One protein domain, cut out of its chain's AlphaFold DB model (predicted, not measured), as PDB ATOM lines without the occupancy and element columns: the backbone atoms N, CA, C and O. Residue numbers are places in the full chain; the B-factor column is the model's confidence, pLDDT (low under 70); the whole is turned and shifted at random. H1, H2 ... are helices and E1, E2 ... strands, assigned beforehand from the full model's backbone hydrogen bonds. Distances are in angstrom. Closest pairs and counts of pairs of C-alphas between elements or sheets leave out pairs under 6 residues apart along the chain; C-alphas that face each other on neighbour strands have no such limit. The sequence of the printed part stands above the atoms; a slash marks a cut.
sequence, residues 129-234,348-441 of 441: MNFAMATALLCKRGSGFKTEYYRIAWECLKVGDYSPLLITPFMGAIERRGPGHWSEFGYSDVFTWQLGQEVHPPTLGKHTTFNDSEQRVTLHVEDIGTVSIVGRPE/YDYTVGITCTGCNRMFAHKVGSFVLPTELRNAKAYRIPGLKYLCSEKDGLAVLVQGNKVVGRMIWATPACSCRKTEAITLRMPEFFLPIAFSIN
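What this domain is: This is residues 129 to 234 and 348 to 441 of the 441 residues of an uncharacterized protein of Fusarium mangiferae (UniProt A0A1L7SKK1). A small closed barrel of six strands, E3 E4 E5 E8 E7 E6 round the ring, makes one part of the domain; a helical hairpin of H1 and H2 lies beyond one side of it, with the short H3 between, touching both helices and packing on the barrel. The long strand E3 bends, and E2 and E9 pair with its first part outside the ring. The printed part has 200 residues, with four named helices and nine named strands in the order H1 H2 H3 E1 E2 E3 E4 E5 H4 E6 E7 E8 E9; the neighbour strands of the barrel are antiparallel. The class is mixed, helices and strands, though under half of the residues are in named elements. The whole is compact, with a radius of gyration of the C-alphas of 16.6 A and spans of 51 by 40 by 31 A.

How they stand to each other: H1, residues 131 to 138, and H2, residues 145 to 158, touch as a helical hairpin, at a shallow tilt of 20 degrees, opposite ways; their closest C-alphas, of Phe 131 and Ala 153, are 5.8 A apart. H3, residues 163 to 166, touches residues 153 to 157 of H2 alone, the closest C-alphas being those of Ala 153 and Pro 164, 5.6 A. Every O i to N i+4 pair is within hydrogen-bond range in H2 and 3 of 4 are in H1, while H3 and the later four-residue helix are too short for such a pair. E1, residues 198 to 200, pairs with no named strand, but has a short antiparallel pairing with residues 388 to 389. E2, residues 209 to 211, and E3, residues 216 to 230, form a hairpin, with N 211 and O 216 at 2.9 A. E3 bends by 96 degrees at residue 220, and its residues 226 to 230 pair with E4, residues 349 to 355, where N 228 and O 353 are 2.8 A apart. E4 and E5, residues 362 to 369, form a hairpin, with N 352 and O 365 at 2.8 A. H4, residues 373 to 376, is on the barrel and outside it, over none of the strands, at a height over the sheet of 7.2 A. E6, residues 380 to 383, E7, residues 398 to 402, and E8, residues 405 to 410, make a meander, each strand the antiparallel neighbour of the one before, with N 382 and O 399 at 2.9 A and N 407 and O 400 at 2.8 A. The ring closes through E5 and E8, N 368 and O 409 at 2.9 A, and E6 and E3, N 383 and O 222 at 2.8 A. E9, residues 421 to 428, pairs with residues 216 to 223 of E3, N 219 and O 425 at 2.9 A. H3 is on the barrel and outside it, over none of the strands, at a height of 7.5 A, and H1 is not on it.

Where its parts are: H1 begins at C-alpha 131, (-38.020, 43.655, -35.646), and is 10.5 A long; H2 is 20.0 A. E3 is 28.3 A long, from C-alpha 216 at (-36.304, 45.780, -52.343). E4 is 18.6 A, E5 18.8 A, E7 13.4 A and E8 14.9 A. E9 is 22.0 A and ends at C-alpha 428, (-38.820, 49.499, -50.989).

The domain as a whole: The two C-alphas farthest apart, of Ser 418 and Asn 441, are 52.2 A apart. Residues 235 to 347 are not printed, and C-alphas 234 and 348 are 10.1 A apart across the cut. The links from H3 to E1 and from E6 to E7 are long. The mean pLDDT of the printed part is 78.9, with residues 129 to 146, 148 to 149, 173 to 197, 233 to 234 and 433 to 441 under 70.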
ATOM      1  N   MET A 129     -36.625  36.790 -33.927       50.09
ATOM      2  CA  MET A 129     -36.617  38.120 -33.328       50.09
ATOM      3  C   MET A 129     -37.586  38.996 -34.112       50.09
ATOM      4  O   MET A 129     -37.348  39.255 -35.288       50.09
ATOM      5  N   ASN A 130     -38.658  39.452 -33.465       51.38
ATOM      6  CA  ASN A 130     -39.530  40.448 -34.069       51.38
ATOM      7  C   ASN A 130     -38.752  41.775 -34.193       51.38
ATOM      8  O   ASN A 130     -38.236  42.270 -33.180       51.38
ATOM      9  N   PHE A 131     -38.657  42.350 -35.396       52.12
ATOM     10  CA  PHE A 131     -38.020  43.655 -35.646       52.12
ATOM     11  C   PHE A 131     -38.565  44.741 -34.720       52.12
ATOM     12  O   PHE A 131     -37.824  45.623 -34.282       52.12
ATOM     13  N   ALA A 132     -39.840  44.621 -34.358       48.59
ATOM     14  CA  ALA A 132     -40.493  45.425 -33.343       48.59
ATOM     15  C   ALA A 132     -39.727  45.537 -32.040       48.59
ATOM     16  O   ALA A 132     -39.453  46.619 -31.515       48.59
ATOM     17  N   MET A 133     -39.358  44.371 -31.541       50.41
ATOM     18  CA  MET A 133     -38.725  44.211 -30.256       50.41
ATOM     19  C   MET A 133     -37.283  44.696 -30.329       50.41
ATOM     20  O   MET A 133     -36.848  45.437 -29.455       50.41
ATOM     21  N   ALA A 134     -36.570  44.376 -31.413       50.25
ATOM     22  CA  ALA A 134     -35.223  44.885 -31.655       50.25
ATOM     23  C   ALA A 134     -35.199  46.419 -31.789       50.25
ATOM     24  O   ALA A 134     -34.286  47.067 -31.284       50.25
ATOM     25  N   THR A 135     -36.225  47.011 -32.402       49.72
ATOM     26  CA  THR A 135     -36.363  48.460 -32.570       49.72
ATOM     27  C   THR A 135     -36.498  49.185 -31.241       49.72
ATOM     28  O   THR A 135     -35.640  50.007 -30.933       49.72
ATOM     29  N   ALA A 136     -37.527  48.879 -30.437       48.72
ATOM     30  CA  ALA A 136     -37.799  49.557 -29.156       48.72
ATOM     31  C   ALA A 136     -36.565  49.602 -28.229       48.72
ATOM     32  O   ALA A 136     -36.358  50.517 -27.431       48.72
ATOM     33  N   LEU A 137     -35.709  48.605 -28.401       47.69
ATOM     34  CA  LEU A 137     -34.500  48.343 -27.659       47.69
ATOM     35  C   LEU A 137     -33.248  49.113 -28.141       47.69
ATOM     36  O   LEU A 137     -32.381  49.428 -27.325       47.69
ATOM     37  N   LEU A 138     -33.133  49.447 -29.431       47.38
ATOM     38  CA  LEU A 138     -31.932  50.079 -30.012       47.38
ATOM     39  C   LEU A 138     -31.917  51.613 -29.911       47.38
ATOM     40  O   LEU A 138     -30.877  52.235 -30.125       47.38
ATOM     41  N   CYS A 139     -33.046  52.235 -29.572       46.59
ATOM     42  CA  CYS A 139     -33.306  53.675 -29.708       46.59
ATOM     43  C   CYS A 139     -32.644  54.553 -28.636       46.59
ATOM     44  O   CYS A 139     -33.235  55.519 -28.166       46.59
ATOM     45  N   LYS A 140     -31.429  54.193 -28.211       45.34
ATOM     46  CA  LYS A 140     -30.654  54.879 -27.168       45.34
ATOM     47  C   LYS A 140     -29.179  55.140 -27.524       45.34
ATOM     48  O   LYS A 140     -28.421  55.478 -26.617       45.34
ATOM     49  N   ARG A 141     -28.724  55.040 -28.790       48.69
ATOM     50  CA  ARG A 141     -27.336  55.438 -29.165       48.69
ATOM     51  C   ARG A 141     -27.161  56.145 -30.506       48.69
ATOM     52  O   ARG A 141     -27.858  55.853 -31.464       48.69
ATOM     53  N   GLY A 142     -26.160  57.037 -30.511       44.94
ATOM     54  CA  GLY A 142     -25.642  57.809 -31.643       44.94
ATOM     55  C   GLY A 142     -24.899  56.995 -32.713       44.94
ATOM     56  O   GLY A 142     -25.190  55.821 -32.926       44.94
ATOM     57  N   SER A 143     -23.993  57.678 -33.426       43.16
ATOM     58  CA  SER A 143     -23.484  57.349 -34.774       43.16
ATOM     59  C   SER A 143     -23.345  55.849 -35.110       43.16
ATOM     60  O   SER A 143     -22.698  55.071 -34.416       43.16
ATOM     61  N   GLY A 144     -23.997  55.443 -36.209       55.53
ATOM     62  CA  GLY A 144     -24.089  54.052 -36.685       55.53
ATOM     63  C   GLY A 144     -25.466  53.393 -36.506       55.53
ATOM     64  O   GLY A 144     -25.740  52.375 -37.143       55.53
ATOM     65  N   PHE A 145     -26.361  53.996 -35.710       61.59
ATOM     66  CA  PHE A 145     -27.710  53.478 -35.443       61.59
ATOM     67  C   PHE A 145     -28.527  53.232 -36.714       61.59
ATOM     68  O   PHE A 145     -29.039  52.133 -36.887       61.59
ATOM     69  N   LYS A 146     -28.602  54.206 -37.634       66.69
ATOM     70  CA  LYS A 146     -29.381  54.067 -38.876       66.69
ATOM     71  C   LYS A 146     -28.971  52.812 -39.654       66.69
ATOM     72  O   LYS A 146     -29.820  52.015 -40.022       66.69
ATOM     73  N   THR A 147     -27.676  52.595 -39.862       72.50
ATOM     74  CA  THR A 147     -27.183  51.446 -40.633       72.50
ATOM     75  C   THR A 147     -27.558  50.117 -39.986       72.50
ATOM     76  O   THR A 147     -28.106  49.240 -40.652       72.50
ATOM     77  N   GLU A 148     -27.311  49.971 -38.685       68.06
ATOM     78  CA  GLU A 148     -27.623  48.739 -37.957       68.06
ATOM     79  C   GLU A 148     -29.135  48.496 -37.875       68.06
ATOM     80  O   GLU A 148     -29.607  47.368 -38.000       68.06
ATOM     81  N   TYR A 149     -29.900  49.571 -37.733       68.81
ATOM     82  CA  TYR A 149     -31.346  49.537 -37.651       68.81
ATOM     83  C   TYR A 149     -31.988  48.999 -38.935       68.81
ATOM     84  O   TYR A 149     -32.770  48.049 -38.895       68.81
ATOM     85  N   TYR A 150     -31.585  49.531 -40.090       76.19
ATOM     86  CA  TYR A 150     -32.043  49.022 -41.384       76.19
ATOM     87  C   TYR A 150     -31.521  47.611 -41.660       76.19
ATOM     88  O   TYR A 150     -32.248  46.804 -42.235       76.19
ATOM     89  N   ARG A 151     -30.304  47.277 -41.207       77.12
ATOM     90  CA  ARG A 151     -29.766  45.914 -41.313       77.12
ATOM     91  C   ARG A 151     -30.649  44.914 -40.571       77.12
ATOM     92  O   ARG A 151     -30.999  43.889 -41.138       77.12
ATOM     93  N   ILE A 152     -31.052  45.208 -39.336       72.94
ATOM     94  CA  ILE A 152     -31.918  44.308 -38.558       72.94
ATOM     95  C   ILE A 152     -33.306  44.207 -39.196       72.94
ATOM     96  O   ILE A 152     -33.824  43.102 -39.317       72.94
ATOM     97  N   ALA A 153     -33.873  45.321 -39.667       78.31
ATOM     98  CA  ALA A 153     -35.144  45.327 -40.397       78.31
ATOM     99  C   ALA A 153     -35.116  44.372 -41.591       78.31
ATOM    100  O   ALA A 153     -36.027  43.572 -41.803       78.31
ATOM    101  N   TRP A 154     -34.029  44.448 -42.351       85.25
ATOM    102  CA  TRP A 154     -33.807  43.641 -43.532       85.25
ATOM    103  C   TRP A 154     -33.658  42.154 -43.203       85.25
ATOM    104  O   TRP A 154     -34.308  41.311 -43.822       85.25
ATOM    105  N   GLU A 155     -32.865  41.824 -42.185       79.88
ATOM    106  CA  GLU A 155     -32.677  40.440 -41.749       79.88
ATOM    107  C   GLU A 155     -33.959  39.839 -41.144       79.88
ATOM    108  O   GLU A 155     -34.240  38.663 -41.371       79.88
ATOM    109  N   CYS A 156     -34.791  40.634 -40.458       79.12
ATOM    110  CA  CYS A 156     -36.117  40.205 -39.998       79.12
ATOM    111  C   CYS A 156     -37.029  39.817 -41.173       79.12
ATOM    112  O   CYS A 156     -37.627  38.739 -41.148       79.12
ATOM    113  N   LEU A 157     -37.070  40.622 -42.242       85.62
ATOM    114  CA  LEU A 157     -37.848  40.263 -43.433       85.62
ATOM    115  C   LEU A 157     -37.357  38.964 -44.069       85.62
ATOM    116  O   LEU A 157     -38.178  38.117 -44.422       85.62
ATOM    117  N   LYS A 158     -36.035  38.773 -44.175       84.62
ATOM    118  CA  LYS A 158     -35.435  37.553 -44.746       84.62
ATOM    119  C   LYS A 158     -35.829  36.280 -44.008       84.62
ATOM    120  O   LYS A 158     -35.968  35.236 -44.639       84.62
ATOM    121  N   VAL A 159     -36.040  36.355 -42.694       81.50
ATOM    122  CA  VAL A 159     -36.500  35.207 -41.890       81.50
ATOM    123  C   VAL A 159     -38.028  35.090 -41.809       81.50
ATOM    124  O   VAL A 159     -38.540  34.199 -41.124       81.50
ATOM    125  N   GLY A 160     -38.754  35.945 -42.534       81.56
ATOM    126  CA  GLY A 160     -40.208  35.901 -42.682       81.56
ATOM    127  C   GLY A 160     -40.998  36.783 -41.713       81.56
ATOM    128  O   GLY A 160     -42.221  36.677 -41.708       81.56
ATOM    129  N   ASP A 161     -40.346  37.643 -40.923       82.44
ATOM    130  CA  ASP A 161     -41.035  38.619 -40.071       82.44
ATOM    131  C   ASP A 161     -41.347  39.896 -40.861       82.44
ATOM    132  O   ASP A 161     -40.450  40.642 -41.250       82.44
ATOM    133  N   TYR A 162     -42.636  40.149 -41.100       87.88
ATOM    134  CA  TYR A 162     -43.112  41.270 -41.922       87.88
ATOM    135  C   TYR A 162     -43.416  42.539 -41.123       87.88
ATOM    136  O   TYR A 162     -43.827  43.548 -41.705       87.88
ATOM    137  N   SER A 163     -43.167  42.542 -39.814       81.69
ATOM    138  CA  SER A 163     -43.324  43.735 -38.983       81.69
ATOM    139  C   SER A 163     -42.555  44.975 -39.486       81.69
ATOM    140  O   SER A 163     -43.106  46.071 -39.345       81.69
ATOM    141  N   PRO A 164     -41.385  44.880 -40.167       83.12
ATOM    142  CA  PRO A 164     -40.722  46.049 -40.757       83.12
ATOM    143  C   PRO A 164     -41.545  46.783 -41.819       83.12
ATOM    144  O   PRO A 164     -41.315  47.963 -42.051       83.12
ATOM    145  N   LEU A 165     -42.498  46.115 -42.472       87.94
ATOM    146  CA  LEU A 165     -43.378  46.732 -43.472       87.94
ATOM    147  C   LEU A 165     -44.639  47.338 -42.851       87.94
ATOM    148  O   LEU A 165     -45.351  48.093 -43.508       87.94
ATOM    149  N   LEU A 166     -44.926  46.982 -41.599       84.62
ATOM    150  CA  LEU A 166     -46.113  47.402 -40.862       84.62
ATOM    151  C   LEU A 166     -45.800  48.500 -39.845       84.62
ATOM    152  O   LEU A 166     -46.727  49.124 -39.339       84.62
ATOM    153  N   ILE A 167     -44.532  48.756 -39.523       76.94
ATOM    154  CA  ILE A 167     -44.140  49.844 -38.623       76.94
ATOM    155  C   ILE A 167     -44.460  51.211 -39.248       76.94
ATOM    156  O   ILE A 167     -44.408  51.394 -40.462       76.94
ATOM    157  N   THR A 168     -44.792  52.184 -38.402       76.88
ATOM    158  CA  THR A 168     -44.991  53.572 -38.828       76.88
ATOM    159  C   THR A 168     -43.644  54.151 -39.292       76.88
ATOM    160  O   THR A 168     -42.701  54.172 -38.496       76.88
ATOM    161  N   PRO A 169     -43.520  54.606 -40.551       77.75
ATOM    162  CA  PRO A 169     -42.295  55.201 -41.069       77.75
ATOM    163  C   PRO A 169     -42.139  56.657 -40.604       77.75
ATOM    164  O   PRO A 169     -42.982  57.214 -39.901       77.75
ATOM    165  N   PHE A 170     -41.050  57.296 -41.021       76.38
ATOM    166  CA  PHE A 170     -40.874  58.739 -40.967       76.38
ATOM    167  C   PHE A 170     -41.958  59.425 -41.815       76.38
ATOM    168  O   PHE A 170     -42.009  59.244 -43.029       76.38
ATOM    169  N   MET A 171     -42.820  60.223 -41.177       73.44
ATOM    170  CA  MET A 171     -43.959  60.894 -41.830       73.44
ATOM    171  C   MET A 171     -43.664  62.351 -42.249       73.44
ATOM    172  O   MET A 171     -44.551  63.056 -42.733       73.44
ATOM    173  N   GLY A 172     -42.421  62.824 -42.085       70.19
ATOM    174  CA  GLY A 172     -41.990  64.155 -42.526       70.19
ATOM    175  C   GLY A 172     -42.857  65.303 -41.995       70.19
ATOM    176  O   GLY A 172     -43.230  65.327 -40.829       70.19
ATOM    177  N   ALA A 173     -43.181  66.267 -42.864       60.31
ATOM    178  CA  ALA A 173     -43.918  67.492 -42.515       60.31
ATOM    179  C   ALA A 173     -45.433  67.299 -42.283       60.31
ATOM    180  O   ALA A 173     -46.124  68.221 -41.850       60.31
ATOM    181  N   ILE A 174     -45.970  66.115 -42.587       62.25
ATOM    182  CA  ILE A 174     -47.387  65.755 -42.373       62.25
ATOM    183  C   ILE A 174     -47.682  65.603 -40.878       62.25
ATOM    184  O   ILE A 174     -48.819  65.707 -40.397       62.25
ATOM    185  N   GLU A 175     -46.617  65.375 -40.137       63.28
ATOM    186  CA  GLU A 175     -46.620  65.129 -38.731       63.28
ATOM    187  C   GLU A 175     -46.748  66.428 -37.930       63.28
ATOM    188  O   GLU A 175     -45.893  67.311 -37.977       63.28
ATOM    189  N   ARG A 176     -47.871  66.565 -37.223       53.06
ATOM    190  CA  ARG A 176     -48.270  67.795 -36.522       53.06
ATOM    191  C   ARG A 176     -48.190  67.660 -35.007       53.06
ATOM    192  O   ARG A 176     -48.426  68.645 -34.307       53.06
ATOM    193  N   ARG A 177     -47.881  66.472 -34.481       52.69
ATOM    194  CA  ARG A 177     -47.528  66.300 -33.068       52.69
ATOM    195  C   ARG A 177     -46.165  66.988 -32.905       52.69
ATOM    196  O   ARG A 177     -45.219  66.599 -33.566       52.69
ATOM    197  N   GLY A 178     -46.080  68.108 -32.187       37.69
ATOM    198  CA  GLY A 178     -44.901  68.997 -32.207       37.69
ATOM    199  C   GLY A 178     -43.604  68.382 -31.636       37.69
ATOM    200  O   GLY A 178     -43.663  67.326 -31.021       37.69
ATOM    201  N   PRO A 179     -42.434  69.041 -31.770       35.81
ATOM    202  CA  PRO A 179     -41.109  68.492 -31.428       35.81
ATOM    203  C   PRO A 179     -40.928  67.995 -29.979       35.81
ATOM    204  O   PRO A 179     -40.206  67.022 -29.767       35.81
ATOM    205  N   GLY A 180     -41.624  68.578 -28.993       41.31
ATOM    206  CA  GLY A 180     -41.631  68.066 -27.609       41.31
ATOM    207  C   GLY A 180     -42.252  66.667 -27.477       41.31
ATOM    208  O   GLY A 180     -41.927  65.923 -26.562       41.31
ATOM    209  N   HIS A 181     -43.075  66.278 -28.453       43.12
ATOM    210  CA  HIS A 181     -43.688  64.962 -28.580       43.12
ATOM    211  C   HIS A 181     -42.820  63.949 -29.360       43.12
ATOM    212  O   HIS A 181     -43.296  62.857 -29.618       43.12
ATOM    213  N   TRP A 182     -41.570  64.250 -29.744       41.22
ATOM    214  CA  TRP A 182     -40.694  63.311 -30.488       41.22
ATOM    215  C   TRP A 182     -39.451  62.895 -29.719       41.22
ATOM    216  O   TRP A 182     -39.029  61.742 -29.805       41.22
ATOM    217  N   SER A 183     -38.864  63.818 -28.958       39.31
ATOM    218  CA  SER A 183     -37.718  63.521 -28.093       39.31
ATOM    219  C   SER A 183     -38.079  62.575 -26.945       39.31
ATOM    220  O   SER A 183     -37.207  61.858 -26.467       39.31
ATOM    221  N   GLU A 184     -39.357  62.536 -26.548       39.69
ATOM    222  CA  GLU A 184     -39.885  61.662 -25.487       39.69
ATOM    223  C   GLU A 184     -40.622  60.419 -26.029       39.69
ATOM    224  O   GLU A 184     -40.690  59.398 -25.351       39.69
ATOM    225  N   PHE A 185     -41.112  60.454 -27.275       41.94
ATOM    226  CA  PHE A 185     -41.965  59.400 -27.857       41.94
ATOM    227  C   PHE A 185     -41.301  58.635 -29.014       41.94
ATOM    228  O   PHE A 185     -41.915  57.794 -29.671       41.94
ATOM    229  N   GLY A 186     -40.010  58.881 -29.252       38.84
ATOM    230  CA  GLY A 186     -39.193  58.066 -30.140       38.84
ATOM    231  C   GLY A 186     -39.139  56.624 -29.642       38.84
ATOM    232  O   GLY A 186     -38.490  56.351 -28.633       38.84
ATOM    233  N   TYR A 187     -39.830  55.721 -30.349       42.00
ATOM    234  CA  TYR A 187     -39.827  54.251 -30.220       42.00
ATOM    235  C   TYR A 187     -40.144  53.638 -28.842       42.00
ATOM    236  O   TYR A 187     -40.344  52.429 -28.741       42.00
ATOM    237  N   SER A 188     -40.197  54.466 -27.802       34.47
ATOM    238  CA  SER A 188     -40.651  54.169 -26.445       34.47
ATOM    239  C   SER A 188     -42.169  54.274 -26.342       34.47
ATOM    240  O   SER A 188     -42.737  53.934 -25.308       34.47
ATOM    241  N   ASP A 189     -42.810  54.741 -27.412       40.69
ATOM    242  CA  ASP A 189     -44.237  54.921 -27.469       40.69
ATOM    243  C   ASP A 189     -44.927  53.760 -28.183       40.69
ATOM    244  O   ASP A 189     -44.478  53.199 -29.188       40.69
ATOM    245  N   VAL A 190     -46.068  53.416 -27.618       41.03
ATOM    246  CA  VAL A 190     -46.855  52.213 -27.852       41.03
ATOM    247  C   VAL A 190     -47.477  52.209 -29.270       41.03
ATOM    248  O   VAL A 190     -47.919  51.168 -29.753       41.03
ATOM    249  N   PHE A 191     -47.415  53.345 -29.993       40.91
ATOM    250  CA  PHE A 191     -47.996  53.647 -31.331       40.91
ATOM    251  C   PHE A 191     -47.462  52.819 -32.495       40.91
ATOM    252  O   PHE A 191     -48.014  52.838 -33.600       40.91
ATOM    253  N   THR A 192     -46.414  52.042 -32.258       46.97
ATOM    254  CA  THR A 192     -45.924  51.043 -33.213       46.97
ATOM    255  C   THR A 192     -46.048  49.611 -32.694       46.97
ATOM    256  O   THR A 192     -46.037  48.685 -33.500       46.97
ATOM    257  N   TRP A 193     -46.268  49.402 -31.389       56.94
ATOM    258  CA  TRP A 193     -45.928  48.149 -30.703       56.94
ATOM    259  C   TRP A 193     -47.045  47.533 -29.867       56.94
ATOM    260  O   TRP A 193     -46.851  47.166 -28.712       56.94
ATOM    261  N   GLN A 194     -48.205  47.324 -30.484       57.25
ATOM    262  CA  GLN A 194     -49.280  46.535 -29.873       57.25
ATOM    263  C   GLN A 194     -49.864  45.454 -30.779       57.25
ATOM    264  O   GLN A 194     -50.856  44.844 -30.411       57.25
ATOM    265  N   LEU A 195     -49.243  45.139 -31.922       67.31
ATOM    266  CA  LEU A 195     -49.628  43.930 -32.665       67.31
ATOM    267  C   LEU A 195     -49.363  42.660 -31.838       67.31
ATOM    268  O   LEU A 195     -50.095  41.682 -31.962       67.31
ATOM    269  N   GLY A 196     -48.366  42.706 -30.951       68.31
ATOM    270  CA  GLY A 196     -47.911  41.570 -30.160       68.31
ATOM    271  C   GLY A 196     -47.111  40.571 -30.996       68.31
ATOM    272  O   GLY A 196     -46.635  40.883 -32.087       68.31
ATOM    273  N   GLN A 197     -46.910  39.369 -30.458       67.50
ATOM    274  CA  GLN A 197     -46.118  38.328 -31.115       67.50
ATOM    275  C   GLN A 197     -46.792  37.766 -32.373       67.50
ATOM    276  O   GLN A 197     -48.020  37.742 -32.455       67.50
ATOM    277  N   GLU A 198     -45.990  37.292 -33.332       79.81
ATOM    278  CA  GLU A 198     -46.497  36.524 -34.475       79.81
ATOM    279  C   GLU A 198     -47.095  35.214 -33.953       79.81
ATOM    280  O   GLU A 198     -46.439  34.461 -33.232       79.81
ATOM    281  N   VAL A 199     -48.355  34.965 -34.295       84.81
ATOM    282  CA  VAL A 199     -49.091  33.740 -33.956       84.81
ATOM    283  C   VAL A 199     -49.159  32.819 -35.171       84.81
ATOM    284  O   VAL A 199     -49.044  31.604 -35.024       84.81
ATOM    285  N   HIS A 200     -49.310  33.386 -36.372       87.06
ATOM    286  CA  HIS A 200     -49.208  32.645 -37.626       87.06
ATOM    287  C   HIS A 200     -48.371  33.404 -38.662       87.06
ATOM    288  O   HIS A 200     -48.617  34.596 -38.870       87.06
ATOM    289  N   PRO A 201     -47.430  32.718 -39.341       88.44
ATOM    290  CA  PRO A 201     -46.620  33.310 -40.397       88.44
ATOM    291  C   PRO A 201     -47.438  33.543 -41.680       88.44
ATOM    292  O   PRO A 201     -48.483  32.913 -41.879       88.44
ATOM    293  N   PRO A 202     -46.943  34.385 -42.606       91.94
ATOM    294  CA  PRO A 202     -47.593  34.593 -43.893       91.94
ATOM    295  C   PRO A 202     -47.580  33.302 -44.728       91.94
ATOM    296  O   PRO A 202     -46.529  32.697 -44.949       91.94
ATOM    297  N   THR A 203     -48.738  32.887 -45.250       93.50
ATOM    298  CA  THR A 203     -48.896  31.632 -46.016       93.50
ATOM    299  C   THR A 203     -48.063  31.623 -47.298       93.50
ATOM    300  O   THR A 203     -47.529  30.586 -47.692       93.50
ATOM    301  N   LEU A 204     -47.911  32.785 -47.933       92.06
ATOM    302  CA  LEU A 204     -47.151  32.939 -49.174       92.06
ATOM    303  C   LEU A 204     -45.696  33.375 -48.938       92.06
ATOM    304  O   LEU A 204     -44.983  33.658 -49.899       92.06
ATOM    305  N   GLY A 205     -45.223  33.393 -47.685       87.44
ATOM    306  CA  GLY A 205     -43.898  33.918 -47.340       87.44
ATOM    307  C   GLY A 205     -42.722  33.177 -47.981       87.44
ATOM    308  O   GLY A 205     -41.679  33.772 -48.223       87.44
ATOM    309  N   LYS A 206     -42.902  31.902 -48.348       89.81
ATOM    310  CA  LYS A 206     -41.893  31.109 -49.076       89.81
ATOM    311  C   LYS A 206     -41.586  31.625 -50.489       89.81
ATOM    312  O   LYS A 206     -40.585  31.223 -51.066       89.81
ATOM    313  N   HIS A 207     -42.459  32.460 -51.054       92.81
ATOM    314  CA  HIS A 207     -42.292  33.046 -52.388       92.81
ATOM    315  C   HIS A 207     -41.660  34.440 -52.345       92.81
ATOM    316  O   HIS A 207     -41.536  35.094 -53.376       92.81
ATOM    317  N   THR A 208     -41.277  34.914 -51.161       93.88
ATOM    318  CA  THR A 208     -40.670  36.229 -51.004       93.88
ATOM    319  C   THR A 208     -39.242  36.236 -51.515       93.88
ATOM    320  O   THR A 208     -38.430  35.394 -51.136       93.88
ATOM    321  N   THR A 209     -38.925  37.218 -52.355       96.12
ATOM    322  CA  THR A 209     -37.585  37.384 -52.930       96.12
ATOM    323  C   THR A 209     -36.990  38.733 -52.553       96.12
ATOM    324  O   THR A 209     -37.706  39.736 -52.487       96.12
ATOM    325  N   PHE A 210     -35.671  38.769 -52.379       95.25
ATOM    326  CA  PHE A 210     -34.935  39.943 -51.921       95.25
ATOM    327  C   PHE A 210     -33.945  40.416 -52.982       95.25
ATOM    328  O   PHE A 210     -33.234  39.613 -53.578       95.25
ATOM    329  N   ASN A 211     -33.873  41.730 -53.177       93.75
ATOM    330  CA  ASN A 211     -32.780  42.387 -53.880       93.75
ATOM    331  C   ASN A 211     -31.989  43.205 -52.852       93.75
ATOM    332  O   ASN A 211     -32.403  44.306 -52.484       93.75
ATOM    333  N   ASP A 212     -30.866  42.647 -52.389       88.75
ATOM    334  CA  ASP A 212     -29.993  43.277 -51.391       88.75
ATOM    335  C   ASP A 212     -29.393  44.600 -51.891       88.75
ATOM    336  O   ASP A 212     -29.277  45.549 -51.119       88.75
ATOM    337  N   SER A 213     -29.057  44.687 -53.184       87.00
ATOM    338  CA  SER A 213     -28.416  45.873 -53.769       87.00
ATOM    339  C   SER A 213     -29.335  47.096 -53.806       87.00
ATOM    340  O   SER A 213     -28.884  48.221 -53.617       87.00
ATOM    341  N   GLU A 214     -30.637  46.872 -53.990       85.69
ATOM    342  CA  GLU A 214     -31.641  47.937 -54.059       85.69
ATOM    343  C   GLU A 214     -32.509  48.051 -52.799       85.69
ATOM    344  O   GLU A 214     -33.415  48.887 -52.763       85.69
ATOM    345  N   GLN A 215     -32.280  47.197 -51.794       86.00
ATOM    346  CA  GLN A 215     -33.123  47.061 -50.599       86.00
ATOM    347  C   GLN A 215     -34.617  46.935 -50.942       86.00
ATOM    348  O   GLN A 215     -35.478  47.633 -50.388       86.00
ATOM    349  N   ARG A 216     -34.928  46.053 -51.901       93.69
ATOM    350  CA  ARG A 216     -36.304  45.780 -52.343       93.69
ATOM    351  C   ARG A 216     -36.744  44.367 -52.017       93.69
ATOM    352  O   ARG A 216     -36.035  43.407 -52.314       93.69
ATOM    353  N   VAL A 217     -37.945  44.252 -51.471       95.38
ATOM    354  CA  VAL A 217     -38.598  42.976 -51.183       95.38
ATOM    355  C   VAL A 217     -39.766  42.788 -52.140       95.38
ATOM    356  O   VAL A 217     -40.565  43.704 -52.330       95.38
ATOM    357  N   THR A 218     -39.860  41.617 -52.762       97.00
ATOM    358  CA  THR A 218     -41.032  41.240 -53.559       97.00
ATOM    359  C   THR A 218     -41.856  40.225 -52.793       97.00
ATOM    360  O   THR A 218     -41.337  39.185 -52.395       97.00
ATOM    361  N   LEU A 219     -43.127  40.549 -52.572       96.38
ATOM    362  CA  LEU A 219     -44.071  39.790 -51.761       96.38
ATOM    363  C   LEU A 219     -45.205  39.277 -52.638       96.38
ATOM    364  O   LEU A 219     -45.700  40.012 -53.490       96.38
ATOM    365  N   HIS A 220     -45.676  38.066 -52.358       96.44
ATOM    366  CA  HIS A 220     -46.941  37.568 -52.888       96.44
ATOM    367  C   HIS A 220     -48.063  37.868 -51.891       96.44
ATOM    368  O   HIS A 220     -48.027  37.412 -50.745       96.44
ATOM    369  N   VAL A 221     -49.033  38.660 -52.327       96.75
ATOM    370  CA  VAL A 221     -50.082  39.266 -51.494       96.75
ATOM    371  C   VAL A 221     -51.445  39.143 -52.169       96.75
ATOM    372  O   VAL A 221     -51.529  38.917 -53.373       96.75
ATOM    373  N   GLU A 222     -52.519  39.302 -51.404       97.06
ATOM    374  CA  GLU A 222     -53.885  39.351 -51.929       97.06
ATOM    375  C   GLU A 222     -54.317  40.798 -52.193       97.06
ATOM    376  O   GLU A 222     -54.286  41.629 -51.286       97.06
ATOM    377  N   ASP A 223     -54.763  41.096 -53.409       97.38
ATOM    378  CA  ASP A 223     -55.380  42.379 -53.752       97.38
ATOM    379  C   ASP A 223     -56.735  42.525 -53.046       97.38
ATOM    380  O   ASP A 223     -57.637  41.695 -53.198       97.38
ATOM    381  N   ILE A 224     -56.868  43.586 -52.251       97.69
ATOM    382  CA  ILE A 224     -58.130  43.984 -51.620       97.69
ATOM    383  C   ILE A 224     -58.872  44.946 -52.549       97.69
ATOM    384  O   ILE A 224     -60.092  44.843 -52.694       97.69
ATOM    385  N   GLY A 225     -58.151  45.886 -53.164       97.94
ATOM    386  CA  GLY A 225     -58.738  46.944 -53.970       97.94
ATOM    387  C   GLY A 225     -57.976  48.264 -53.918       97.94
ATOM    388  O   GLY A 225     -56.845  48.352 -53.444       97.94
ATOM    389  N   THR A 226     -58.623  49.320 -54.407       98.12
ATOM    390  CA  THR A 226     -58.065  50.679 -54.456       98.12
ATOM    391  C   THR A 226     -58.831  51.614 -53.526       98.12
ATOM    392  O   THR A 226     -60.059  51.568 -53.472       98.12
ATOM    393  N   VAL A 227     -58.118  52.469 -52.790       98.12
ATOM    394  CA  VAL A 227     -58.716  53.484 -51.911       98.12
ATOM    395  C   VAL A 227     -59.419  54.556 -52.751       98.12
ATOM    396  O   VAL A 227     -58.769  55.362 -53.419       98.12
ATOM    397  N   SER A 228     -60.748  54.591 -52.677       96.31
ATOM    398  CA  SER A 228     -61.613  55.484 -53.462       96.31
ATOM    399  C   SER A 228     -62.054  56.718 -52.671       96.31
ATOM    400  O   SER A 228     -62.095  57.835 -53.204       96.31
ATOM    401  N   ILE A 229     -62.356  56.516 -51.385       95.00
ATOM    402  CA  ILE A 229     -62.841  57.538 -50.452       95.00
ATOM    403  C   ILE A 229     -61.956  57.525 -49.211       95.00
ATOM    404  O   ILE A 229     -61.654  56.459 -48.680       95.00
ATOM    405  N   VAL A 230     -61.586  58.706 -48.724       93.75
ATOM    406  CA  VAL A 230     -60.916  58.873 -47.431       93.75
ATOM    407  C   VAL A 230     -61.822  59.724 -46.552       93.75
ATOM    408  O   VAL A 230     -62.085  60.884 -46.874       93.75
ATOM    409  N   GLY A 231     -62.333  59.132 -45.473       87.12
ATOM    410  CA  GLY A 231     -63.154  59.826 -44.489       87.12
ATOM    411  C   GLY A 231     -62.377  60.951 -43.818       87.12
ATOM    412  O   GLY A 231     -61.148  60.917 -43.721       87.12
ATOM    413  N   ARG A 232     -63.084  61.980 -43.351       76.19
ATOM    414  CA  ARG A 232     -62.432  63.060 -42.606       76.19
ATOM    415  C   ARG A 232     -61.979  62.534 -41.238       76.19
ATOM    416  O   ARG A 232     -62.731  61.807 -40.596       76.19
ATOM    417  N   PRO A 233     -60.773  62.900 -40.774       65.88
ATOM    418  CA  PRO A 233     -60.336  62.548 -39.434       65.88
ATOM    419  C   PRO A 233     -61.142  63.379 -38.431       65.88
ATOM    420  O   PRO A 233     -60.984  64.602 -38.364       65.88
ATOM    421  N   GLU A 234     -62.019  62.734 -37.665       67.19
ATOM    422  CA  GLU A 234     -62.841  63.431 -36.676       67.19
ATOM    423  C   GLU A 234     -61.992  63.784 -35.443       67.19
ATOM    424  O   GLU A 234     -61.477  62.915 -34.731       67.19
ATOM    425  N   TYR A 348     -53.857  59.821 -37.234       82.50
ATOM    426  CA  TYR A 348     -53.784  59.527 -38.667       82.50
ATOM    427  C   TYR A 348     -54.495  58.219 -39.032       82.50
ATOM    428  O   TYR A 348     -54.193  57.614 -40.062       82.50
ATOM    429  N   ASP A 349     -55.423  57.770 -38.186       86.69
ATOM    430  CA  ASP A 349     -56.355  56.713 -38.531       86.69
ATOM    431  C   ASP A 349     -57.542  57.284 -39.312       86.69
ATOM    432  O   ASP A 349     -58.095  58.330 -38.971       86.69
ATOM    433  N   TYR A 350     -57.943  56.583 -40.368       91.00
ATOM    434  CA  TYR A 350     -59.046  56.983 -41.235       91.00
ATOM    435  C   TYR A 350     -59.965  55.797 -41.497       91.00
ATOM    436  O   TYR A 350     -59.502  54.672 -41.698       91.00
ATOM    437  N   THR A 351     -61.266  56.065 -41.569       93.88
ATOM    438  CA  THR A 351     -62.201  55.173 -42.258       93.88
ATOM    439  C   THR A 351     -62.138  55.492 -43.745       93.88
ATOM    440  O   THR A 351     -62.310  56.645 -44.143       93.88
ATOM    441  N   VAL A 352     -61.868  54.491 -44.572       96.25
ATOM    442  CA  VAL A 352     -61.740  54.630 -46.026       96.25
ATOM    443  C   VAL A 352     -62.693  53.678 -46.733       96.25
ATOM    444  O   VAL A 352     -62.993  52.601 -46.220       96.25
ATOM    445  N   GLY A 353     -63.130  54.065 -47.926       97.75
ATOM    446  CA  GLY A 353     -63.835  53.182 -48.849       97.75
ATOM    447  C   GLY A 353     -62.853  52.591 -49.850       97.75
ATOM    448  O   GLY A 353     -62.210  53.339 -50.593       97.75
ATOM    449  N   ILE A 354     -62.731  51.265 -49.873       98.38
ATOM    450  CA  ILE A 354     -61.861  50.535 -50.803       98.38
ATOM    451  C   ILE A 354     -62.731  49.842 -51.846       98.38
ATOM    452  O   ILE A 354     -63.574  49.016 -51.500       98.38
ATOM    453  N   THR A 355     -62.531  50.172 -53.120       98.38
ATOM    454  CA  THR A 355     -63.216  49.512 -54.238       98.38
ATOM    455  C   THR A 355     -62.456  48.254 -54.631       98.38
ATOM    456  O   THR A 355     -61.304  48.330 -55.062       98.38
ATOM    457  N   CYS A 356     -63.103  47.099 -54.494       97.81
ATOM    458  CA  CYS A 356     -62.538  45.816 -54.895       97.81
ATOM    459  C   CYS A 356     -62.406  45.733 -56.421       97.81
ATOM    460  O   CYS A 356     -63.364  46.002 -57.139       97.81
ATOM    461  N   THR A 357     -61.250  45.295 -56.921       95.19
ATOM    462  CA  THR A 357     -60.992  45.154 -58.369       95.19
ATOM    463  C   THR A 357     -61.744  43.990 -59.018       95.19
ATOM    464  O   THR A 357     -61.896  43.963 -60.235       95.19
ATOM    465  N   GLY A 358     -62.192  43.011 -58.224       95.56
ATOM    466  CA  GLY A 358     -62.904  41.831 -58.714       95.56
ATOM    467  C   GLY A 358     -64.406  42.062 -58.865       95.56
ATOM    468  O   GLY A 358     -64.967  41.801 -59.924       95.56
ATOM    469  N   CYS A 359     -65.064  42.550 -57.807       96.69
ATOM    470  CA  CYS A 359     -66.520  42.736 -57.793       96.69
ATOM    471  C   CYS A 359     -66.973  44.192 -57.969       96.69
ATOM    472  O   CYS A 359     -68.175  44.439 -58.001       96.69
ATOM    473  N   ASN A 360     -66.045  45.154 -58.049       96.38
ATOM    474  CA  ASN A 360     -66.301  46.598 -58.168       96.38
ATOM    475  C   ASN A 360     -67.155  47.218 -57.046       96.38
ATOM    476  O   ASN A 360     -67.491  48.401 -57.107       96.38
ATOM    477  N   ARG A 361     -67.477  46.459 -55.992       96.69
ATOM    478  CA  ARG A 361     -68.125  46.979 -54.785       96.69
ATOM    479  C   ARG A 361     -67.108  47.717 -53.919       96.69
ATOM    480  O   ARG A 361     -65.927  47.364 -53.889       96.69
ATOM    481  N   MET A 362     -67.587  48.738 -53.218       97.50
ATOM    482  CA  MET A 362     -66.816  49.469 -52.220       97.50
ATOM    483  C   MET A 362     -67.115  48.917 -50.829       97.50
ATOM    484  O   MET A 362     -68.253  48.553 -50.552       97.50
ATOM    485  N   PHE A 363     -66.096  48.859 -49.976       97.88
ATOM    486  CA  PHE A 363     -66.221  48.397 -48.596       97.88
ATOM    487  C   PHE A 363     -65.464  49.322 -47.651       97.88
ATOM    488  O   PHE A 363     -64.368  49.796 -47.981       97.88
ATOM    489  N   ALA A 364     -66.037  49.578 -46.480       97.06
ATOM    490  CA  ALA A 364     -65.423  50.387 -45.447       97.06
ATOM    491  C   ALA A 364     -64.343  49.598 -44.701       97.06
ATOM    492  O   ALA A 364     -64.526  48.441 -44.304       97.06
ATOM    493  N   HIS A 365     -63.217  50.264 -44.472       95.94
ATOM    494  CA  HIS A 365     -62.110  49.750 -43.681       95.94
ATOM    495  C   HIS A 365     -61.495  50.853 -42.828       95.94
ATOM    496  O   HIS A 365     -61.458  52.013 -43.240       95.94
ATOM    497  N   LYS A 366     -60.944  50.486 -41.668       93.88
ATOM    498  CA  LYS A 366     -60.049  51.373 -40.921       93.88
ATOM    499  C   LYS A 366     -58.603  51.162 -41.346       93.88
ATOM    500  O   LYS A 366     -58.140  50.029 -41.483       93.88
ATOM    501  N   VAL A 367     -57.887  52.264 -41.532       93.38
ATOM    502  CA  VAL A 367     -56.481  52.264 -41.945       93.38
ATOM    503  C   VAL A 367     -55.687  53.258 -41.114       93.38
ATOM    504  O   VAL A 367     -56.215  54.298 -40.730       93.38
ATOM    505  N   GLY A 368     -54.421  52.947 -40.856       90.12
ATOM    506  CA  GLY A 368     -53.446  53.930 -40.395       90.12
ATOM    507  C   GLY A 368     -52.688  54.497 -41.583       90.12
ATOM    508  O   GLY A 368     -52.080  53.734 -42.334       90.12
ATOM    509  N   SER A 369     -52.748  55.813 -41.771       89.31
ATOM    510  CA  SER A 369     -52.064  56.499 -42.869       89.31
ATOM    511  C   SER A 369     -50.673  56.961 -42.458       89.31
ATOM    512  O   SER A 369     -50.479  57.491 -41.364       89.31
ATOM    513  N   PHE A 370     -49.723  56.828 -43.378       87.19
ATOM    514  CA  PHE A 370     -48.368  57.372 -43.259       87.19
ATOM    515  C   PHE A 370     -48.161  58.621 -44.124       87.19
ATOM    516  O   PHE A 370     -47.103  59.243 -44.080       87.19
ATOM    517  N   VAL A 371     -49.176  58.983 -44.909       87.12
ATOM    518  CA  VAL A 371     -49.173  60.103 -45.854       87.12
ATOM    519  C   VAL A 371     -50.416  60.977 -45.664       87.12
ATOM    520  O   VAL A 371     -51.303  60.660 -44.862       87.12
ATOM    521  N   LEU A 372     -50.509  62.090 -46.398       86.38
ATOM    522  CA  LEU A 372     -51.696  62.941 -46.369       86.38
ATOM    523  C   LEU A 372     -52.906  62.202 -46.957       86.38
ATOM    524  O   LEU A 372     -52.744  61.395 -47.873       86.38
ATOM    525  N   PRO A 373     -54.139  62.538 -46.535       87.19
ATOM    526  CA  PRO A 373     -55.357  61.971 -47.121       87.19
ATOM    527  C   PRO A 373     -55.420  62.062 -48.654       87.19
ATOM    528  O   PRO A 373     -55.962  61.177 -49.309       87.19
ATOM    529  N   THR A 374     -54.847  63.120 -49.236       85.69
ATOM    530  CA  THR A 374     -54.773  63.323 -50.690       85.69
ATOM    531  C   THR A 374     -53.873  62.310 -51.392       85.69
ATOM    532  O   THR A 374     -54.168  61.930 -52.519       85.69
ATOM    533  N   GLU A 375     -52.804  61.865 -50.733       86.88
ATOM    534  CA  GLU A 375     -51.869  60.853 -51.244       86.88
ATOM    535  C   GLU A 375     -52.384  59.433 -50.994       86.88
ATOM    536  O   GLU A 375     -52.142  58.534 -51.794       86.88
ATOM    537  N   LEU A 376     -53.157  59.241 -49.918       91.62
ATOM    538  CA  LEU A 376     -53.798  57.967 -49.597       91.62
ATOM    539  C   LEU A 376     -54.841  57.562 -50.651       91.62
ATOM    540  O   LEU A 376     -55.085  56.375 -50.873       91.62
ATOM    541  N   ARG A 377     -55.459  58.544 -51.315       92.88
ATOM    542  CA  ARG A 377     -56.389  58.298 -52.419       92.88
ATOM    543  C   ARG A 377     -55.659  57.622 -53.579       92.88
ATOM    544  O   ARG A 377     -54.580  58.048 -53.981       92.88
ATOM    545  N   ASN A 378     -56.280  56.595 -54.151       94.88
ATOM    546  CA  ASN A 378     -55.711  55.722 -55.183       94.88
ATOM    547  C   ASN A 378     -54.572  54.801 -54.709       94.88
ATOM    548  O   ASN A 378     -53.993  54.093 -55.535       94.88
ATOM    549  N   ALA A 379     -54.252  54.761 -53.410       97.44
ATOM    550  CA  ALA A 379     -53.382  53.716 -52.886       97.44
ATOM    551  C   ALA A 379     -54.047  52.343 -53.074       97.44
ATOM    552  O   ALA A 379     -55.263  52.197 -52.910       97.44
ATOM    553  N   LYS A 380     -53.251  51.329 -53.408       98.00
ATOM    554  CA  LYS A 380     -53.711  49.941 -53.494       98.00
ATOM    555  C   LYS A 380     -53.571  49.252 -52.148       98.00
ATOM    556  O   LYS A 380     -52.544  49.393 -51.489       98.00
ATOM    557  N   ALA A 381     -54.588  48.504 -51.752       98.06
ATOM    558  CA  ALA A 381     -54.613  47.755 -50.511       98.06
ATOM    559  C   ALA A 381     -54.284  46.284 -50.772       98.06
ATOM    560  O   ALA A 381     -54.960  45.619 -51.555       98.06
ATOM    561  N   TYR A 382     -53.263  45.779 -50.084       98.00
ATOM    562  CA  TYR A 382     -52.758  44.422 -50.255       98.00
ATOM    563  C   TYR A 382     -52.722  43.680 -48.925       98.00
ATOM    564  O   TYR A 382     -51.956  44.033 -48.025       98.00
ATOM    565  N   ARG A 383     -53.536  42.633 -48.805       97.12
ATOM    566  CA  ARG A 383     -53.549  41.730 -47.652       97.12
ATOM    567  C   ARG A 383     -52.341  40.807 -47.693       97.12
ATOM    568  O   ARG A 383     -51.981  40.300 -48.752       97.12
ATOM    569  N   ILE A 384     -51.766  40.533 -46.528       95.88
ATOM    570  CA  ILE A 384     -50.737  39.510 -46.340       95.88
ATOM    571  C   ILE A 384     -51.436  38.222 -45.862       95.88
ATOM    572  O   ILE A 384     -51.796  38.136 -44.684       95.88
ATOM    573  N   PRO A 385     -51.661  37.221 -46.733       94.56
ATOM    574  CA  PRO A 385     -52.484  36.063 -46.388       94.56
ATOM    575  C   PRO A 385     -51.837  35.206 -45.299       94.56
ATOM    576  O   PRO A 385     -50.627  34.971 -45.310       94.56
ATOM    577  N   GLY A 386     -52.645  34.724 -44.363       92.75
ATOM    578  CA  GLY A 386     -52.267  33.867 -43.243       92.75
ATOM    579  C   GLY A 386     -51.586  34.570 -42.073       92.75
ATOM    580  O   GLY A 386     -51.604  34.018 -40.973       92.75
ATOM    581  N   LEU A 387     -51.034  35.772 -42.276       91.31
ATOM    582  CA  LEU A 387     -50.327  36.497 -41.226       91.31
ATOM    583  C   LEU A 387     -51.293  36.848 -40.087       91.31
ATOM    584  O   LEU A 387     -52.369  37.412 -40.313       91.31
ATOM    585  N   LYS A 388     -50.891  36.518 -38.859       89.69
ATOM    586  CA  LYS A 388     -51.608  36.864 -37.629       89.69
ATOM    587  C   LYS A 388     -50.614  37.249 -36.544       89.69
ATOM    588  O   LYS A 388     -49.738  36.449 -36.213       89.69
ATOM    589  N   TYR A 389     -50.814  38.408 -35.933       83.94
ATOM    590  CA  TYR A 389     -50.207  38.754 -34.650       83.94
ATOM    591  C   TYR A 389     -51.234  38.609 -33.516       83.94
ATOM    592  O   TYR A 389     -52.430  38.460 -33.762       83.94
ATOM    593  N   LEU A 390     -50.778  38.638 -32.264       79.69
ATOM    594  CA  LEU A 390     -51.620  38.463 -31.073       79.69
ATOM    595  C   LEU A 390     -52.849  39.390 -31.043       79.69
ATOM    596  O   LEU A 390     -53.918  38.967 -30.614       79.69
ATOM    597  N   CYS A 391     -52.697  40.635 -31.489       77.06
ATOM    598  CA  CYS A 391     -53.755  41.648 -31.504       77.06
ATOM    599  C   CYS A 391     -54.347  41.886 -32.902       77.06
ATOM    600  O   CYS A 391     -54.956  42.930 -33.137       77.06
ATOM    601  N   SER A 392     -54.170  40.947 -33.835       84.19
ATOM    602  CA  SER A 392     -54.836  40.966 -35.138       84.19
ATOM    603  C   SER A 392     -55.629  39.684 -35.364       84.19
ATOM    604  O   SER A 392     -55.356  38.634 -34.778       84.19
ATOM    605  N   GLU A 393     -56.577  39.746 -36.293       85.62
ATOM    606  CA  GLU A 393     -57.202  38.538 -36.817       85.62
ATOM    607  C   GLU A 393     -56.303  37.855 -37.845       85.62
ATOM    608  O   GLU A 393     -55.413  38.477 -38.441       85.62
ATOM    609  N   LYS A 394     -56.540  36.556 -38.059       86.38
ATOM    610  CA  LYS A 394     -55.971  35.863 -39.217       86.38
ATOM    611  C   LYS A 394     -56.521  36.528 -40.478       86.38
ATOM    612  O   LYS A 394     -57.707  36.839 -40.527       86.38
ATOM    613  N   ASP A 395     -55.662  36.763 -41.468       87.88
ATOM    614  CA  ASP A 395     -56.033  37.477 -42.700       87.88
ATOM    615  C   ASP A 395     -56.499  38.929 -42.452       87.88
ATOM    616  O   ASP A 395     -57.124  39.546 -43.316       87.88
ATOM    617  N   GLY A 396     -56.187  39.489 -41.277       90.00
ATOM    618  CA  GLY A 396     -56.532  40.858 -40.890       90.00
ATOM    619  C   GLY A 396     -55.473  41.898 -41.258       90.00
ATOM    620  O   GLY A 396     -55.728  43.089 -41.136       90.00
ATOM    621  N   LEU A 397     -54.287  41.493 -41.714       93.06
ATOM    622  CA  LEU A 397     -53.173  42.417 -41.936       93.06
ATOM    623  C   LEU A 397     -53.007  42.767 -43.408       93.06
ATOM    624  O   LEU A 397     -52.929  41.886 -44.267       93.06
ATOM    625  N   ALA A 398     -52.910  44.063 -43.688       95.81
ATOM    626  CA  ALA A 398     -52.656  44.574 -45.023       95.81
ATOM    627  C   ALA A 398     -51.790  45.835 -45.004       95.81
ATOM    628  O   ALA A 398     -51.722  46.560 -44.008       95.81
ATOM    629  N   VAL A 399     -51.157  46.104 -46.140       96.44
ATOM    630  CA  VAL A 399     -50.419  47.337 -46.419       96.44
ATOM    631  C   VAL A 399     -51.130  48.131 -47.507       96.44
ATOM    632  O   VAL A 399     -51.706  47.562 -48.436       96.44
ATOM    633  N   LEU A 400     -51.081  49.455 -47.396       97.38
ATOM    634  CA  LEU A 400     -51.475  50.375 -48.456       97.38
ATOM    635  C   LEU A 400     -50.224  50.784 -49.222       97.38
ATOM    636  O   LEU A 400     -49.221  51.163 -48.617       97.38
ATOM    637  N   VAL A 401     -50.276  50.707 -50.546       97.00
ATOM    638  CA  VAL A 401     -49.118  50.882 -51.421       97.00
ATOM    639  C   VAL A 401     -49.413  51.927 -52.487       97.00
ATOM    640  O   VAL A 401     -50.444  51.877 -53.158       97.00
ATOM    641  N   GLN A 402     -48.469  52.844 -52.678       94.88
ATOM    642  CA  GLN A 402     -48.462  53.789 -53.791       94.88
ATOM    643  C   GLN A 402     -47.104  53.719 -54.493       94.88
ATOM    644  O   GLN A 402     -46.052  53.954 -53.892       94.88
ATOM    645  N   GLY A 403     -47.112  53.330 -55.771       92.88
ATOM    646  CA  GLY A 403     -45.886  52.980 -56.485       92.88
ATOM    647  C   GLY A 403     -45.182  51.797 -55.813       92.88
ATOM    648  O   GLY A 403     -45.712  50.693 -55.793       92.88
ATOM    649  N   ASN A 404     -43.997  52.036 -55.248       92.88
ATOM    650  CA  ASN A 404     -43.202  51.040 -54.519       92.88
ATOM    651  C   ASN A 404     -43.053  51.354 -53.020       92.88
ATOM    652  O   ASN A 404     -42.174  50.791 -52.362       92.88
ATOM    653  N   LYS A 405     -43.865  52.276 -52.493       92.88
ATOM    654  CA  LYS A 405     -43.815  52.722 -51.098       92.88
ATOM    655  C   LYS A 405     -45.042  52.248 -50.337       92.88
ATOM    656  O   LYS A 405     -46.157  52.321 -50.850       92.88
ATOM    657  N   VAL A 406     -44.828  51.831 -49.092       93.69
ATOM    658  CA  VAL A 406     -45.913  51.628 -48.130       93.69
ATOM    659  C   VAL A 406     -46.362  52.998 -47.624       93.69
ATOM    660  O   VAL A 406     -45.570  53.739 -47.048       93.69
ATOM    661  N   VAL A 407     -47.627  53.334 -47.859       93.44
ATOM    662  CA  VAL A 407     -48.247  54.619 -47.490       93.44
ATOM    663  C   VAL A 407     -49.265  54.487 -46.356       93.44
ATOM    664  O   VAL A 407     -49.826  55.478 -45.898       93.44
ATOM    665  N   GLY A 408     -49.489  53.268 -45.872       92.44
ATOM    666  CA  GLY A 408     -50.328  52.999 -44.713       92.44
ATOM    667  C   GLY A 408     -50.438  51.509 -44.406       92.44
ATOM    668  O   GLY A 408     -49.880  50.666 -45.113       92.44
ATOM    669  N   ARG A 409     -51.189  51.184 -43.355       92.88
ATOM    670  CA  ARG A 409     -51.432  49.811 -42.891       92.88
ATOM    671  C   ARG A 409     -52.879  49.590 -42.477       92.88
ATOM    672  O   ARG A 409     -53.596  50.536 -42.154       92.88
ATOM    673  N   MET A 410     -53.282  48.329 -42.420       93.44
ATOM    674  CA  MET A 410     -54.604  47.892 -41.976       93.44
ATOM    675  C   MET A 410     -54.447  46.668 -41.071       93.44
ATOM    676  O   MET A 410     -53.685  45.760 -41.407       93.44
ATOM    677  N   ILE A 411     -55.156  46.639 -39.942       88.94
ATOM    678  CA  ILE A 411     -55.042  45.564 -38.931       88.94
ATOM    679  C   ILE A 411     -56.321  44.723 -38.827       88.94
ATOM    680  O   ILE A 411     -56.305  43.608 -38.301       88.94
ATOM    681  N   TRP A 412     -57.415  45.238 -39.396       91.12
ATOM    682  CA  TRP A 412     -58.708  44.566 -39.549       91.12
ATOM    683  C   TRP A 412     -59.110  44.456 -41.021       91.12
ATOM    684  O   TRP A 412     -60.268  44.625 -41.397       91.12
ATOM    685  N   ALA A 413     -58.139  44.173 -41.885       92.00
ATOM    686  CA  ALA A 413     -58.321  43.926 -43.312       92.00
ATOM    687  C   ALA A 413     -58.969  42.566 -43.611       92.00
ATOM    688  O   ALA A 413     -58.642  41.925 -44.619       92.00
ATOM    689  N   THR A 414     -59.888  42.123 -42.751       89.56
ATOM    690  CA  THR A 414     -60.624  40.887 -42.969       89.56
ATOM    691  C   THR A 414     -61.366  40.953 -44.311       89.56
ATOM    692  O   THR A 414     -61.655  42.038 -44.831       89.56
ATOM    693  N   PRO A 415     -61.610  39.799 -44.943       91.25
ATOM    694  CA  PRO A 415     -62.183  39.742 -46.283       91.25
ATOM    695  C   PRO A 415     -63.565  40.395 -46.328       91.25
ATOM    696  O   PRO A 415     -64.467  39.990 -45.602       91.25
ATOM    697  N   ALA A 416     -63.731  41.400 -47.191       92.88
ATOM    698  CA  ALA A 416     -65.015  42.074 -47.383       92.88
ATOM    699  C   ALA A 416     -65.889  41.402 -48.460       92.88
ATOM    700  O   ALA A 416     -67.100  41.586 -48.489       92.88
ATOM    701  N   CYS A 417     -65.284  40.595 -49.336       94.31
ATOM    702  CA  CYS A 417     -65.978  39.810 -50.352       94.31
ATOM    703  C   CYS A 417     -65.220  38.506 -50.654       94.31
ATOM    704  O   CYS A 417     -64.142  38.253 -50.111       94.31
ATOM    705  N   SER A 418     -65.783  37.677 -51.534       95.00
ATOM    706  CA  SER A 418     -65.198  36.399 -51.957       95.00
ATOM    707  C   SER A 418     -64.042  36.530 -52.957       95.00
ATOM    708  O   SER A 418     -63.390  35.531 -53.255       95.00
ATOM    709  N   CYS A 419     -63.757  37.730 -53.477       95.69
ATOM    710  CA  CYS A 419     -62.666  37.939 -54.426       95.69
ATOM    711  C   CYS A 419     -61.299  37.707 -53.760       95.69
ATOM    712  O   CYS A 419     -60.977  38.317 -52.740       95.69
ATOM    713  N   ARG A 420     -60.482  36.831 -54.360       93.06
ATOM    714  CA  ARG A 420     -59.134  36.462 -53.894       93.06
ATOM    715  C   ARG A 420     -58.157  36.475 -55.058       93.06
ATOM    716  O   ARG A 420     -57.857  35.437 -55.644       93.06
ATOM    717  N   LYS A 421     -57.679  37.658 -55.430       94.81
ATOM    718  CA  LYS A 421     -56.654  37.792 -56.467       94.81
ATOM    719  C   LYS A 421     -55.289  37.899 -55.801       94.81
ATOM    720  O   LYS A 421     -55.083  38.788 -54.986       94.81
ATOM    721  N   THR A 422     -54.372  36.998 -56.136       95.69
ATOM    722  CA  THR A 422     -52.982  37.083 -55.664       95.69
ATOM    723  C   THR A 422     -52.139  37.858 -56.675       95.69
ATOM    724  O   THR A 422     -52.236  37.607 -57.876       95.69
ATOM    725  N   GLU A 423     -51.300  38.771 -56.198       96.00
ATOM    726  CA  GLU A 423     -50.358  39.554 -57.000       96.00
ATOM    727  C   GLU A 423     -48.963  39.528 -56.359       96.00
ATOM    728  O   GLU A 423     -48.825  39.365 -55.145       96.00
ATOM    729  N   ALA A 424     -47.923  39.693 -57.177       97.19
ATOM    730  CA  ALA A 424     -46.571  39.956 -56.697       97.19
ATOM    731  C   ALA A 424     -46.325  41.470 -56.697       97.19
ATOM    732  O   ALA A 424     -46.480  42.120 -57.732       97.19
ATOM    733  N   ILE A 425     -45.938  42.029 -55.550       97.12
ATOM    734  CA  ILE A 425     -45.624  43.455 -55.408       97.12
ATOM    735  C   ILE A 425     -44.186  43.636 -54.948       97.12
ATOM    736  O   ILE A 425     -43.728  42.927 -54.057       97.12
ATOM    737  N   THR A 426     -43.483  44.608 -55.523       97.31
ATOM    738  CA  THR A 426     -42.121  44.962 -55.111       97.31
ATOM    739  C   THR A 426     -42.139  46.255 -54.311       97.31
ATOM    740  O   THR A 426     -42.497  47.317 -54.824       97.31
ATOM    741  N   LEU A 427     -41.711  46.170 -53.058       96.25
ATOM    742  CA  LEU A 427     -41.681  47.274 -52.110       96.25
ATOM    743  C   LEU A 427     -40.244  47.673 -51.797       96.25
ATOM    744  O   LEU A 427     -39.353  46.827 -51.685       96.25
ATOM    745  N   ARG A 428     -40.025  48.976 -51.635       92.38
ATOM    746  CA  ARG A 428     -38.820  49.499 -50.989       92.38
ATOM    747  C   ARG A 428     -38.979  49.418 -49.480       92.38
ATOM    748  O   ARG A 428     -40.090  49.562 -48.966       92.38
ATOM    749  N   MET A 429     -37.859  49.250 -48.785       86.19
ATOM    750  CA  MET A 429     -37.838  49.403 -47.335       86.19
ATOM    751  C   MET A 429     -38.402  50.771 -46.924       86.19
ATOM    752  O   MET A 429     -38.002  51.781 -47.514       86.19
ATOM    753  N   PRO A 430     -39.326  50.824 -45.944       84.12
ATOM    754  CA  PRO A 430     -39.827  52.091 -45.437       84.12
ATOM    755  C   PRO A 430     -38.692  52.930 -44.856       84.12
ATOM    756  O   PRO A 430     -37.769  52.404 -44.231       84.12
ATOM    757  N   GLU A 431     -38.773  54.248 -45.035       80.75
ATOM    758  CA  GLU A 431     -37.874  55.141 -44.324       80.75
ATOM    759  C   GLU A 431     -38.331  55.222 -42.874       80.75
ATOM    760  O   GLU A 431     -39.362  55.811 -42.577       80.75
ATOM    761  N   PHE A 432     -37.607  54.600 -41.960       74.75
ATOM    762  CA  PHE A 432     -37.985  54.620 -40.558       74.75
ATOM    763  C   PHE A 432     -37.628  55.940 -39.873       74.75
ATOM    764  O   PHE A 432     -36.590  56.542 -40.159       74.75
ATOM    765  N   PHE A 433     -38.474  56.357 -38.932       66.38
ATOM    766  CA  PHE A 433     -38.269  57.567 -38.142       66.38
ATOM    767  C   PHE A 433     -37.008  57.471 -37.277       66.38
ATOM    768  O   PHE A 433     -36.882  56.527 -36.517       66.38
ATOM    769  N   LEU A 434     -36.112  58.462 -37.322       58.22
ATOM    770  CA  LEU A 434     -34.932  58.532 -36.453       58.22
ATOM    771  C   LEU A 434     -35.116  59.685 -35.447       58.22
ATOM    772  O   LEU A 434     -35.221  60.832 -35.879       58.22
ATOM    773  N   PRO A 435     -35.171  59.430 -34.126       50.12
ATOM    774  CA  PRO A 435     -35.320  60.475 -33.124       50.12
ATOM    775  C   PRO A 435     -34.209  61.508 -33.211       50.12
ATOM    776  O   PRO A 435     -33.049  61.168 -33.434       50.12
ATOM    777  N   ILE A 436     -34.570  62.767 -32.953       47.34
ATOM    778  CA  ILE A 436     -33.655  63.912 -33.033       47.34
ATOM    779  C   ILE A 436     -32.470  63.761 -32.059       47.34
ATOM    780  O   ILE A 436     -31.358  64.187 -32.351       47.34
ATOM    781  N   ALA A 437     -32.660  63.048 -30.942       43.06
ATOM    782  CA  ALA A 437     -31.578  62.677 -30.025       43.06
ATOM    783  C   ALA A 437     -30.465  61.816 -30.678       43.06
ATOM    784  O   ALA A 437     -29.388  61.670 -30.104       43.06
ATOM    785  N   PHE A 438     -30.712  61.260 -31.870       39.94
ATOM    786  CA  PHE A 438     -29.773  60.459 -32.665       39.94
ATOM    787  C   PHE A 438     -29.439  61.072 -34.027       39.94
ATOM    788  O   PHE A 438     -28.563  60.546 -34.714       39.94
ATOM    789  N   SER A 439     -30.076  62.185 -34.413       36.47
ATOM    790  CA  SER A 439     -29.594  63.027 -35.508       36.47
ATOM    791  C   SER A 439     -28.448  63.890 -34.985       36.47
ATOM    792  O   SER A 439     -28.609  65.076 -34.708       36.47
ATOM    793  N   ILE A 440     -27.296  63.260 -34.780       31.56
ATOM    794  CA  ILE A 440     -26.028  63.978 -34.693       31.56
ATOM    795  C   ILE A 440     -25.514  64.078 -36.129       31.56
ATOM    796  O   ILE A 440     -25.521  63.071 -36.840       31.56
ATOM    797  N   ASN A 441     -25.150  65.302 -36.522       33.66
ATOM    798  CA  ASN A 441     -24.404  65.627 -37.739       33.66
ATOM    799  C   ASN A 441     -23.294  64.618 -38.048       33.66
ATOM    800  O   ASN A 441     -22.586  64.217 -37.093       33.66
TER     801      ASN A 441